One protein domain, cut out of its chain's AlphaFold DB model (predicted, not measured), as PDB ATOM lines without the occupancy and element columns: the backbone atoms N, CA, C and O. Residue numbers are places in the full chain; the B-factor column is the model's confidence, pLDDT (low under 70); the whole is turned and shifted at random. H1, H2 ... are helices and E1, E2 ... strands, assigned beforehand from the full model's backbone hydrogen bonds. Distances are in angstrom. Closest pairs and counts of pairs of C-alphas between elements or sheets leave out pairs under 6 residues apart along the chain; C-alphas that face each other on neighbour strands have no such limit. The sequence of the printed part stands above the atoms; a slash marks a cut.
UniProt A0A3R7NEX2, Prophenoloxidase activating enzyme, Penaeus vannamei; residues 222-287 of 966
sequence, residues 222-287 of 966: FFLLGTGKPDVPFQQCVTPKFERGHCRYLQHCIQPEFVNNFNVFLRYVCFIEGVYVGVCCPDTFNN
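What this domain is: This is residues 222 to 287 of the 966 residues of the protein "Prophenoloxidase activating enzyme" of Penaeus vannamei (UniProt A0A3R7NEX2). Four antiparallel strands, order E1 E2 E4 E3, make a small sheet curled like part of a barrel; H2 stands over E4, and H1 makes a corner with it farther out. The 66 printed residues run E1 E2 H1 H2 E3 E4, mixed in class, with under half in named elements. The whole is compact, radius of gyration of the C-alphas 10.9 A, spanning 27 by 22 by 21 A.

How they stand to each other: E1, residues 236 to 238, and E2, 244 to 249, form a hairpin; N 237 and O 245, 2.8 A apart, are within hydrogen-bond range, as are N 279 and O 248, 2.9 A, between E2 and E4, residues 276 to 282. H1, 256 to 259, touches H2, 262 to 268, only at the corner. H2 stands up from the sheet, height 10.7 A; its O i to N i+4 pairs are within range in 1 of 3, i+3 in 3 of 4. E3, 269 to 272, forms a hairpin with E4: N 272 and O 276, 2.9 A. E2, H1 H2, E3 make a split strand-helix-strand unit, E4 between its strands, with a right-handed crossover.

Where its parts are: E1 begins at C-alpha 236 (66.750, 57.570, 24.789). E2 measures 16.5 A and E4 18.7 A, ending at C-alpha 282 (64.219, 63.506, 31.768).

The domain as a whole: The printed part has no cut and no long link. Residues under pLDDT 70 include 222 to 228.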
ATOM      1  N   PHE A 222      73.228  38.888  38.118       46.12
ATOM      2  CA  PHE A 222      73.561  40.082  38.873       46.12
ATOM      3  C   PHE A 222      73.752  41.241  37.905       46.12
ATOM      4  O   PHE A 222      74.524  41.123  36.957       46.12
ATOM      5  N   PHE A 223      73.048  42.343  38.153       55.25
ATOM      6  CA  PHE A 223      73.268  43.593  37.439       55.25
ATOM      7  C   PHE A 223      74.002  44.566  38.352       55.25
ATOM      8  O   PHE A 223      73.697  44.682  39.544       55.25
ATOM      9  N   LEU A 224      74.979  45.263  37.779       65.19
ATOM     10  CA  LEU A 224      75.812  46.207  38.508       65.19
ATOM     11  C   LEU A 224      75.136  47.581  38.546       65.19
ATOM     12  O   LEU A 224      74.652  48.077  37.532       65.19
ATOM     13  N   LEU A 225      75.183  48.246  39.700       61.59
ATOM     14  CA  LEU A 225      74.659  49.612  39.879       61.59
ATOM     15  C   LEU A 225      75.509  50.717  39.215       61.59
ATOM     16  O   LEU A 225      75.220  51.900  39.378       61.59
ATOM     17  N   GLY A 226      76.584  50.353  38.502       59.03
ATOM     18  CA  GLY A 226      77.463  51.300  37.802       59.03
ATOM     19  C   GLY A 226      78.155  52.311  38.723       59.03
ATOM     20  O   GLY A 226      78.477  53.418  38.302       59.03
ATOM     21  N   THR A 227      78.356  51.960  39.994       62.47
ATOM     22  CA  THR A 227      78.767  52.925  41.017       62.47
ATOM     23  C   THR A 227      80.194  53.428  40.773       62.47
ATOM     24  O   THR A 227      81.131  52.637  40.644       62.47
ATOM     25  N   GLY A 228      80.352  54.750  40.665       63.56
ATOM     26  CA  GLY A 228      81.593  55.416  40.244       63.56
ATOM     27  C   GLY A 228      81.782  55.607  38.728       63.56
ATOM     28  O   GLY A 228      82.842  56.065  38.314       63.56
ATOM     29  N   LYS A 229      80.794  55.283  37.878       75.62
ATOM     30  CA  LYS A 229      80.839  55.586  36.429       75.62
ATOM     31  C   LYS A 229      80.577  57.079  36.132       75.62
ATOM     32  O   LYS A 229      79.894  57.730  36.924       75.62
ATOM     33  N   PRO A 230      81.066  57.639  35.006       75.12
ATOM     34  CA  PRO A 230      80.777  59.024  34.619       75.12
ATOM     35  C   PRO A 230      79.286  59.239  34.330       75.12
ATOM     36  O   PRO A 230      78.564  58.287  34.024       75.12
ATOM     37  N   ASP A 231      78.824  60.486  34.429       79.50
ATOM     38  CA  ASP A 231      77.477  60.853  33.997       79.50
ATOM     39  C   ASP A 231      77.456  61.052  32.481       79.50
ATOM     40  O   ASP A 231      77.980  62.034  31.960       79.50
ATOM     41  N   VAL A 232      76.894  60.077  31.771       80.50
ATOM     42  CA  VAL A 232      76.730  60.114  30.318       80.50
ATOM     43  C   VAL A 232      75.331  59.610  29.949       80.50
ATOM     44  O   VAL A 232      74.863  58.632  30.545       80.50
ATOM     45  N   PRO A 233      74.645  60.251  28.986       82.38
ATOM     46  CA  PRO A 233      73.381  59.755  28.464       82.38
ATOM     47  C   PRO A 233      73.624  58.532  27.569       82.38
ATOM     48  O   PRO A 233      74.397  58.594  26.613       82.38
ATOM     49  N   PHE A 234      72.947  57.424  27.868       84.00
ATOM     50  CA  PHE A 234      72.911  56.232  27.017       84.00
ATOM     51  C   PHE A 234      71.706  56.301  26.064       84.00
ATOM     52  O   PHE A 234      71.453  57.341  25.459       84.00
ATOM     53  N   GLN A 235      70.945  55.216  25.892       85.00
ATOM     54  CA  GLN A 235      69.759  55.234  25.037       85.00
ATOM     55  C   GLN A 235      68.700  56.244  25.509       85.00
ATOM     56  O   GLN A 235      68.510  56.461  26.710       85.00
ATOM     57  N   GLN A 236      67.965  56.796  24.543       85.81
ATOM     58  CA  GLN A 236      66.750  57.570  24.789       85.81
ATOM     59  C   GLN A 236      65.673  56.711  25.454       85.81
ATOM     60  O   GLN A 236      65.546  55.511  25.198       85.81
ATOM     61  N   CYS A 237      64.885  57.355  26.303       85.81
ATOM     62  CA  CYS A 237      63.798  56.764  27.060       85.81
ATOM     63  C   CYS A 237      62.685  57.804  27.277       85.81
ATOM     64  O   CYS A 237      62.820  58.980  26.928       85.81
ATOM     65  N   VAL A 238      61.561  57.362  27.835       85.81
ATOM     66  CA  VAL A 238      60.443  58.230  28.222       85.81
ATOM     67  C   VAL A 238      60.121  57.933  29.681       85.81
ATOM     68  O   VAL A 238      60.031  56.763  30.058       85.81
ATOM     69  N   THR A 239      59.993  58.968  30.509       83.25
ATOM     70  CA  THR A 239      59.668  58.804  31.930       83.25
ATOM     71  C   THR A 239      58.207  58.364  32.093       83.25
ATOM     72  O   THR A 239      57.370  58.638  31.228       83.25
ATOM     73  N   PRO A 240      57.827  57.756  33.230       77.00
ATOM     74  CA  PRO A 240      56.424  57.536  33.594       77.00
ATOM     75  C   PRO A 240      55.542  58.800  33.662       77.00
ATOM     76  O   PRO A 240      54.331  58.667  33.803       77.00
ATOM     77  N   LYS A 241      56.123  60.007  33.562       78.00
ATOM     78  CA  LYS A 241      55.416  61.294  33.420       78.00
ATOM     79  C   LYS A 241      55.260  61.736  31.949       78.00
ATOM     80  O   LYS A 241      54.849  62.860  31.691       78.00
ATOM     81  N   PHE A 242      55.591  60.863  30.991       80.06
ATOM     82  CA  PHE A 242      55.644  61.115  29.540       80.06
ATOM     83  C   PHE A 242      56.705  62.137  29.080       80.06
ATOM     84  O   PHE A 242      56.680  62.597  27.937       80.06
ATOM     85  N   GLU A 243      57.685  62.454  29.927       82.88
ATOM     86  CA  GLU A 243      58.792  63.353  29.586       82.88
ATOM     87  C   GLU A 243      59.867  62.601  28.788       82.88
ATOM     88  O   GLU A 243      60.134  61.424  29.040       82.88
ATOM     89  N   ARG A 244      60.526  63.273  27.836       82.50
ATOM     90  CA  ARG A 244      61.679  62.697  27.124       82.50
ATOM     91  C   ARG A 244      62.923  62.735  27.999       82.50
ATOM     92  O   ARG A 244      63.148  63.717  28.704       82.50
ATOM     93  N   GLY A 245      63.722  61.679  27.915       88.50
ATOM     94  CA  GLY A 245      64.934  61.530  28.700       88.50
ATOM     95  C   GLY A 245      65.962  60.597  28.076       88.50
ATOM     96  O   GLY A 245      65.721  59.965  27.045       88.50
ATOM     97  N   HIS A 246      67.088  60.449  28.765       89.62
ATOM     98  CA  HIS A 246      68.109  59.449  28.469       89.62
ATOM     99  C   HIS A 246      68.402  58.597  29.706       89.62
ATOM    100  O   HIS A 246      68.283  59.040  30.851       89.62
ATOM    101  N   CYS A 247      68.803  57.351  29.477       90.38
ATOM    102  CA  CYS A 247      69.249  56.457  30.537       90.38
ATOM    103  C   CYS A 247      70.583  56.922  31.128       90.38
ATOM    104  O   CYS A 247      71.540  57.129  30.382       90.38
ATOM    105  N   ARG A 248      70.662  57.036  32.459       87.88
ATOM    106  CA  ARG A 248      71.882  57.371  33.220       87.88
ATOM    107  C   ARG A 248      72.064  56.410  34.399       87.88
ATOM    108  O   ARG A 248      71.138  55.694  34.785       87.88
ATOM    109  N   TYR A 249      73.258  56.377  34.987       83.50
ATOM    110  CA  TYR A 249      73.523  55.589  36.197       83.50
ATOM    111  C   TYR A 249      72.779  56.161  37.413       83.50
ATOM    112  O   TYR A 249      72.718  57.378  37.578       83.50
ATOM    113  N   LEU A 250      72.268  55.289  38.294       80.81
ATOM    114  CA  LEU A 250      71.375  55.665  39.406       80.81
ATOM    115  C   LEU A 250      71.902  56.822  40.274       80.81
ATOM    116  O   LEU A 250      71.149  57.721  40.626       80.81
ATOM    117  N   GLN A 251      73.203  56.824  40.566       76.25
ATOM    118  CA  GLN A 251      73.877  57.843  41.381       76.25
ATOM    119  C   GLN A 251      73.772  59.285  40.845       76.25
ATOM    120  O   GLN A 251      73.904  60.218  41.630       76.25
ATOM    121  N   HIS A 252      73.545  59.474  39.539       79.88
ATOM    122  CA  HIS A 252      73.508  60.791  38.881       79.88
ATOM    123  C   HIS A 252      72.086  61.338  38.711       79.88
ATOM    124  O   HIS A 252      71.889  62.405  38.142       79.88
ATOM    125  N   CYS A 253      71.077  60.579  39.144       81.44
ATOM    126  CA  CYS A 253      69.686  60.805  38.769       81.44
ATOM    127  C   CYS A 253      68.722  60.258  39.831       81.44
ATOM    128  O   CYS A 253      67.797  59.502  39.546       81.44
ATOM    129  N   ILE A 254      68.972  60.609  41.092       79.00
ATOM    130  CA  ILE A 254      68.122  60.222  42.221       79.00
ATOM    131  C   ILE A 254      66.949  61.210  42.308       79.00
ATOM    132  O   ILE A 254      67.159  62.386  42.596       79.00
ATOM    133  N   GLN A 255      65.720  60.740  42.062       73.56
ATOM    134  CA  GLN A 255      64.496  61.537  42.239       73.56
ATOM    135  C   GLN A 255      63.781  61.155  43.550       73.56
ATOM    136  O   GLN A 255      63.666  59.961  43.859       73.56
ATOM    137  N   PRO A 256      63.283  62.133  44.335       68.38
ATOM    138  CA  PRO A 256      62.719  61.882  45.663       68.38
ATOM    139  C   PRO A 256      61.488  60.961  45.641       68.38
ATOM    140  O   PRO A 256      61.269  60.213  46.595       68.38
ATOM    141  N   GLU A 257      60.723  60.937  44.546       65.69
ATOM    142  CA  GLU A 257      59.542  60.078  44.386       65.69
ATOM    143  C   GLU A 257      59.861  58.577  44.450       65.69
ATOM    144  O   GLU A 257      58.999  57.785  44.836       65.69
ATOM    145  N   PHE A 258      61.086  58.170  44.093       73.44
ATOM    146  CA  PHE A 258      61.494  56.763  44.114       73.44
ATOM    147  C   PHE A 258      62.460  56.399  45.250       73.44
ATOM    148  O   PHE A 258      62.576  55.219  45.595       73.44
ATOM    149  N   VAL A 259      63.098  57.388  45.885       67.44
ATOM    150  CA  VAL A 259      63.896  57.202  47.115       67.44
ATOM    151  C   VAL A 259      63.093  56.446  48.178       67.44
ATOM    152  O   VAL A 259      63.588  55.486  48.766       67.44
ATOM    153  N   ASN A 260      61.825  56.823  48.355       62.62
ATOM    154  CA  ASN A 260      60.930  56.238  49.354       62.62
ATOM    155  C   ASN A 260      60.038  55.103  48.814       62.62
ATOM    156  O   ASN A 260      59.312  54.486  49.590       62.62
ATOM    157  N   ASN A 261      60.053  54.811  47.505       66.94
ATOM    158  CA  ASN A 261      59.129  53.845  46.901       66.94
ATOM    159  C   ASN A 261      59.770  53.023  45.768       66.94
ATOM    160  O   ASN A 261      59.875  53.460  44.620       66.94
ATOM    161  N   PHE A 262      60.120  51.774  46.084       66.50
ATOM    162  CA  PHE A 262      60.710  50.818  45.143       66.50
ATOM    163  C   PHE A 262      59.803  50.493  43.937       66.50
ATOM    164  O   PHE A 262      60.297  50.283  42.829       66.50
ATOM    165  N   ASN A 263      58.476  50.514  44.099       66.81
ATOM    166  CA  ASN A 263      57.551  50.284  42.984       66.81
ATOM    167  C   ASN A 263      57.487  51.481  42.025       66.81
ATOM    168  O   ASN A 263      57.188  51.296  40.847       66.81
ATOM    169  N   VAL A 264      57.800  52.695  42.497       70.94
ATOM    170  CA  VAL A 264      58.018  53.857  41.622       70.94
ATOM    171  C   VAL A 264      59.377  53.731  40.936       70.94
ATOM    172  O   VAL A 264      59.424  53.857  39.718       70.94
ATOM    173  N   PHE A 265      60.448  53.377  41.663       76.94
ATOM    174  CA  PHE A 265      61.784  53.132  41.086       76.94
ATOM    175  C   PHE A 265      61.726  52.185  39.881       76.94
ATOM    176  O   PHE A 265      62.208  52.536  38.806       76.94
ATOM    177  N   LEU A 266      61.055  51.034  40.016       75.44
ATOM    178  CA  LEU A 266      60.911  50.050  38.934       75.44
ATOM    179  C   LEU A 266      60.273  50.607  37.647       75.44
ATOM    180  O   LEU A 266      60.563  50.084  36.574       75.44
ATOM    181  N   ARG A 267      59.452  51.666  37.719       77.31
ATOM    182  CA  ARG A 267      58.866  52.320  36.532       77.31
ATOM    183  C   ARG A 267      59.869  53.205  35.777       77.31
ATOM    184  O   ARG A 267      59.656  53.471  34.600       77.31
ATOM    185  N   TYR A 268      60.949  53.644  36.429       81.00
ATOM    186  CA  TYR A 268      62.021  54.448  35.825       81.00
ATOM    187  C   TYR A 268      63.250  53.607  35.427       81.00
ATOM    188  O   TYR A 268      64.139  54.132  34.764       81.00
ATOM    189  N   VAL A 269      63.341  52.324  35.806       85.38
ATOM    190  CA  VAL A 269      64.508  51.466  35.518       85.38
ATOM    191  C   VAL A 269      64.731  51.263  34.015       85.38
ATOM    192  O   VAL A 269      63.814  50.925  33.267       85.38
ATOM    193  N   CYS A 270      65.992  51.353  33.587       84.81
ATOM    194  CA  CYS A 270      66.433  50.914  32.267       84.81
ATOM    195  C   CYS A 270      67.822  50.251  32.302       84.81
ATOM    196  O   CYS A 270      68.534  50.292  33.304       84.81
ATOM    197  N   PHE A 271      68.202  49.594  31.201       84.00
ATOM    198  CA  PHE A 271      69.374  48.712  31.155       84.00
ATOM    199  C   PHE A 271      70.460  49.281  30.250       84.00
ATOM    200  O   PHE A 271      70.273  49.400  29.042       84.00
ATOM    201  N   ILE A 272      71.592  49.632  30.847       79.31
ATOM    202  CA  ILE A 272      72.756  50.202  30.172       79.31
ATOM    203  C   ILE A 272      73.669  49.044  29.752       79.31
ATOM    204  O   ILE A 272      74.074  48.220  30.577       79.31
ATOM    205  N   GLU A 273      73.933  48.946  28.444       73.38
ATOM    206  CA  GLU A 273      74.829  47.957  27.807       73.38
ATOM    207  C   GLU A 273      74.502  46.474  28.111       73.38
ATOM    208  O   GLU A 273      75.289  45.575  27.827       73.38
ATOM    209  N   GLY A 274      73.324  46.188  28.679       62.25
ATOM    210  CA  GLY A 274      72.916  44.843  29.101       62.25
ATOM    211  C   GLY A 274      73.620  44.308  30.359       62.25
ATOM    212  O   GLY A 274      73.425  43.139  30.696       62.25
ATOM    213  N   VAL A 275      74.410  45.140  31.047       70.62
ATOM    214  CA  VAL A 275      75.221  44.778  32.232       70.62
ATOM    215  C   VAL A 275      74.890  45.657  33.445       70.62
ATOM    216  O   VAL A 275      74.915  45.184  34.585       70.62
ATOM    217  N   TYR A 276      74.550  46.925  33.210       74.75
ATOM    218  CA  TYR A 276      74.312  47.912  34.257       74.75
ATOM    219  C   TYR A 276      72.825  48.273  34.384       74.75
ATOM    220  O   TYR A 276      72.105  48.378  33.389       74.75
ATOM    221  N   VAL A 277      72.371  48.501  35.619       80.06
ATOM    222  CA  VAL A 277      71.051  49.088  35.907       80.06
ATOM    223  C   VAL A 277      71.199  50.600  36.021       80.06
ATOM    224  O   VAL A 277      71.960  51.101  36.849       80.06
ATOM    225  N   GLY A 278      70.454  51.312  35.180       85.88
ATOM    226  CA  GLY A 278      70.285  52.757  35.221       85.88
ATOM    227  C   GLY A 278      68.824  53.147  35.428       85.88
ATOM    228  O   GLY A 278      67.947  52.298  35.602       85.88
ATOM    229  N   VAL A 279      68.572  54.448  35.377       88.31
ATOM    230  CA  VAL A 279      67.234  55.047  35.414       88.31
ATOM    231  C   VAL A 279      67.047  55.993  34.234       88.31
ATOM    232  O   VAL A 279      68.012  56.555  33.715       88.31
ATOM    233  N   CYS A 280      65.801  56.133  33.788       90.06
ATOM    234  CA  CYS A 280      65.399  57.081  32.765       90.06
ATOM    235  C   CYS A 280      65.289  58.482  33.366       90.06
ATOM    236  O   CYS A 280      64.441  58.730  34.226       90.06
ATOM    237  N   CYS A 281      66.138  59.389  32.900       89.62
ATOM    238  CA  CYS A 281      66.281  60.735  33.439       89.62
ATOM    239  C   CYS A 281      65.753  61.727  32.414       89.62
ATOM    240  O   CYS A 281      66.289  61.727  31.304       89.62
ATOM    241  N   PRO A 282      64.733  62.546  32.732       86.88
ATOM    242  CA  PRO A 282      64.219  63.506  31.768       86.88
ATOM    243  C   PRO A 282      65.324  64.497  31.396       86.88
ATOM    244  O   PRO A 282      66.171  64.822  32.225       86.88
ATOM    245  N   ASP A 283      65.335  64.989  30.159       78.44
ATOM    246  CA  ASP A 283      66.444  65.821  29.656       78.44
ATOM    247  C   ASP A 283      66.511  67.210  30.327       78.44
ATOM    248  O   ASP A 283      67.518  67.911  30.238       78.44
ATOM    249  N   THR A 284      65.457  67.574  31.061       72.75
ATOM    250  CA  THR A 284      65.375  68.717  31.981       72.75
ATOM    251  C   THR A 284      66.057  68.473  33.335       72.75
ATOM    252  O   THR A 284      66.249  69.422  34.094       72.75
ATOM    253  N   PHE A 285      66.442  67.235  33.663       67.38
ATOM    254  CA  PHE A 285      67.161  66.883  34.890       67.38
ATOM    255  C   PHE A 285      68.644  67.243  34.751       67.38
ATOM    256  O   PHE A 285      69.503  66.383  34.569       67.38
ATOM    257  N   ASN A 286      68.939  68.543  34.776       61.78
ATOM    258  CA  ASN A 286      70.297  69.042  34.633       61.78
ATOM    259  C   ASN A 286      70.483  70.348  35.418       61.78
ATOM    260  O   ASN A 286      69.971  71.393  35.030       61.78
ATOM    261  N   ASN A 287      71.253  70.284  36.504       53.62
ATOM    262  CA  ASN A 287      71.788  71.451  37.204       53.62
ATOM    263  C   ASN A 287      73.272  71.195  37.496       53.62
ATOM    264  O   ASN A 287      73.633  70.762  38.588       53.62
TER     265      ASN A 287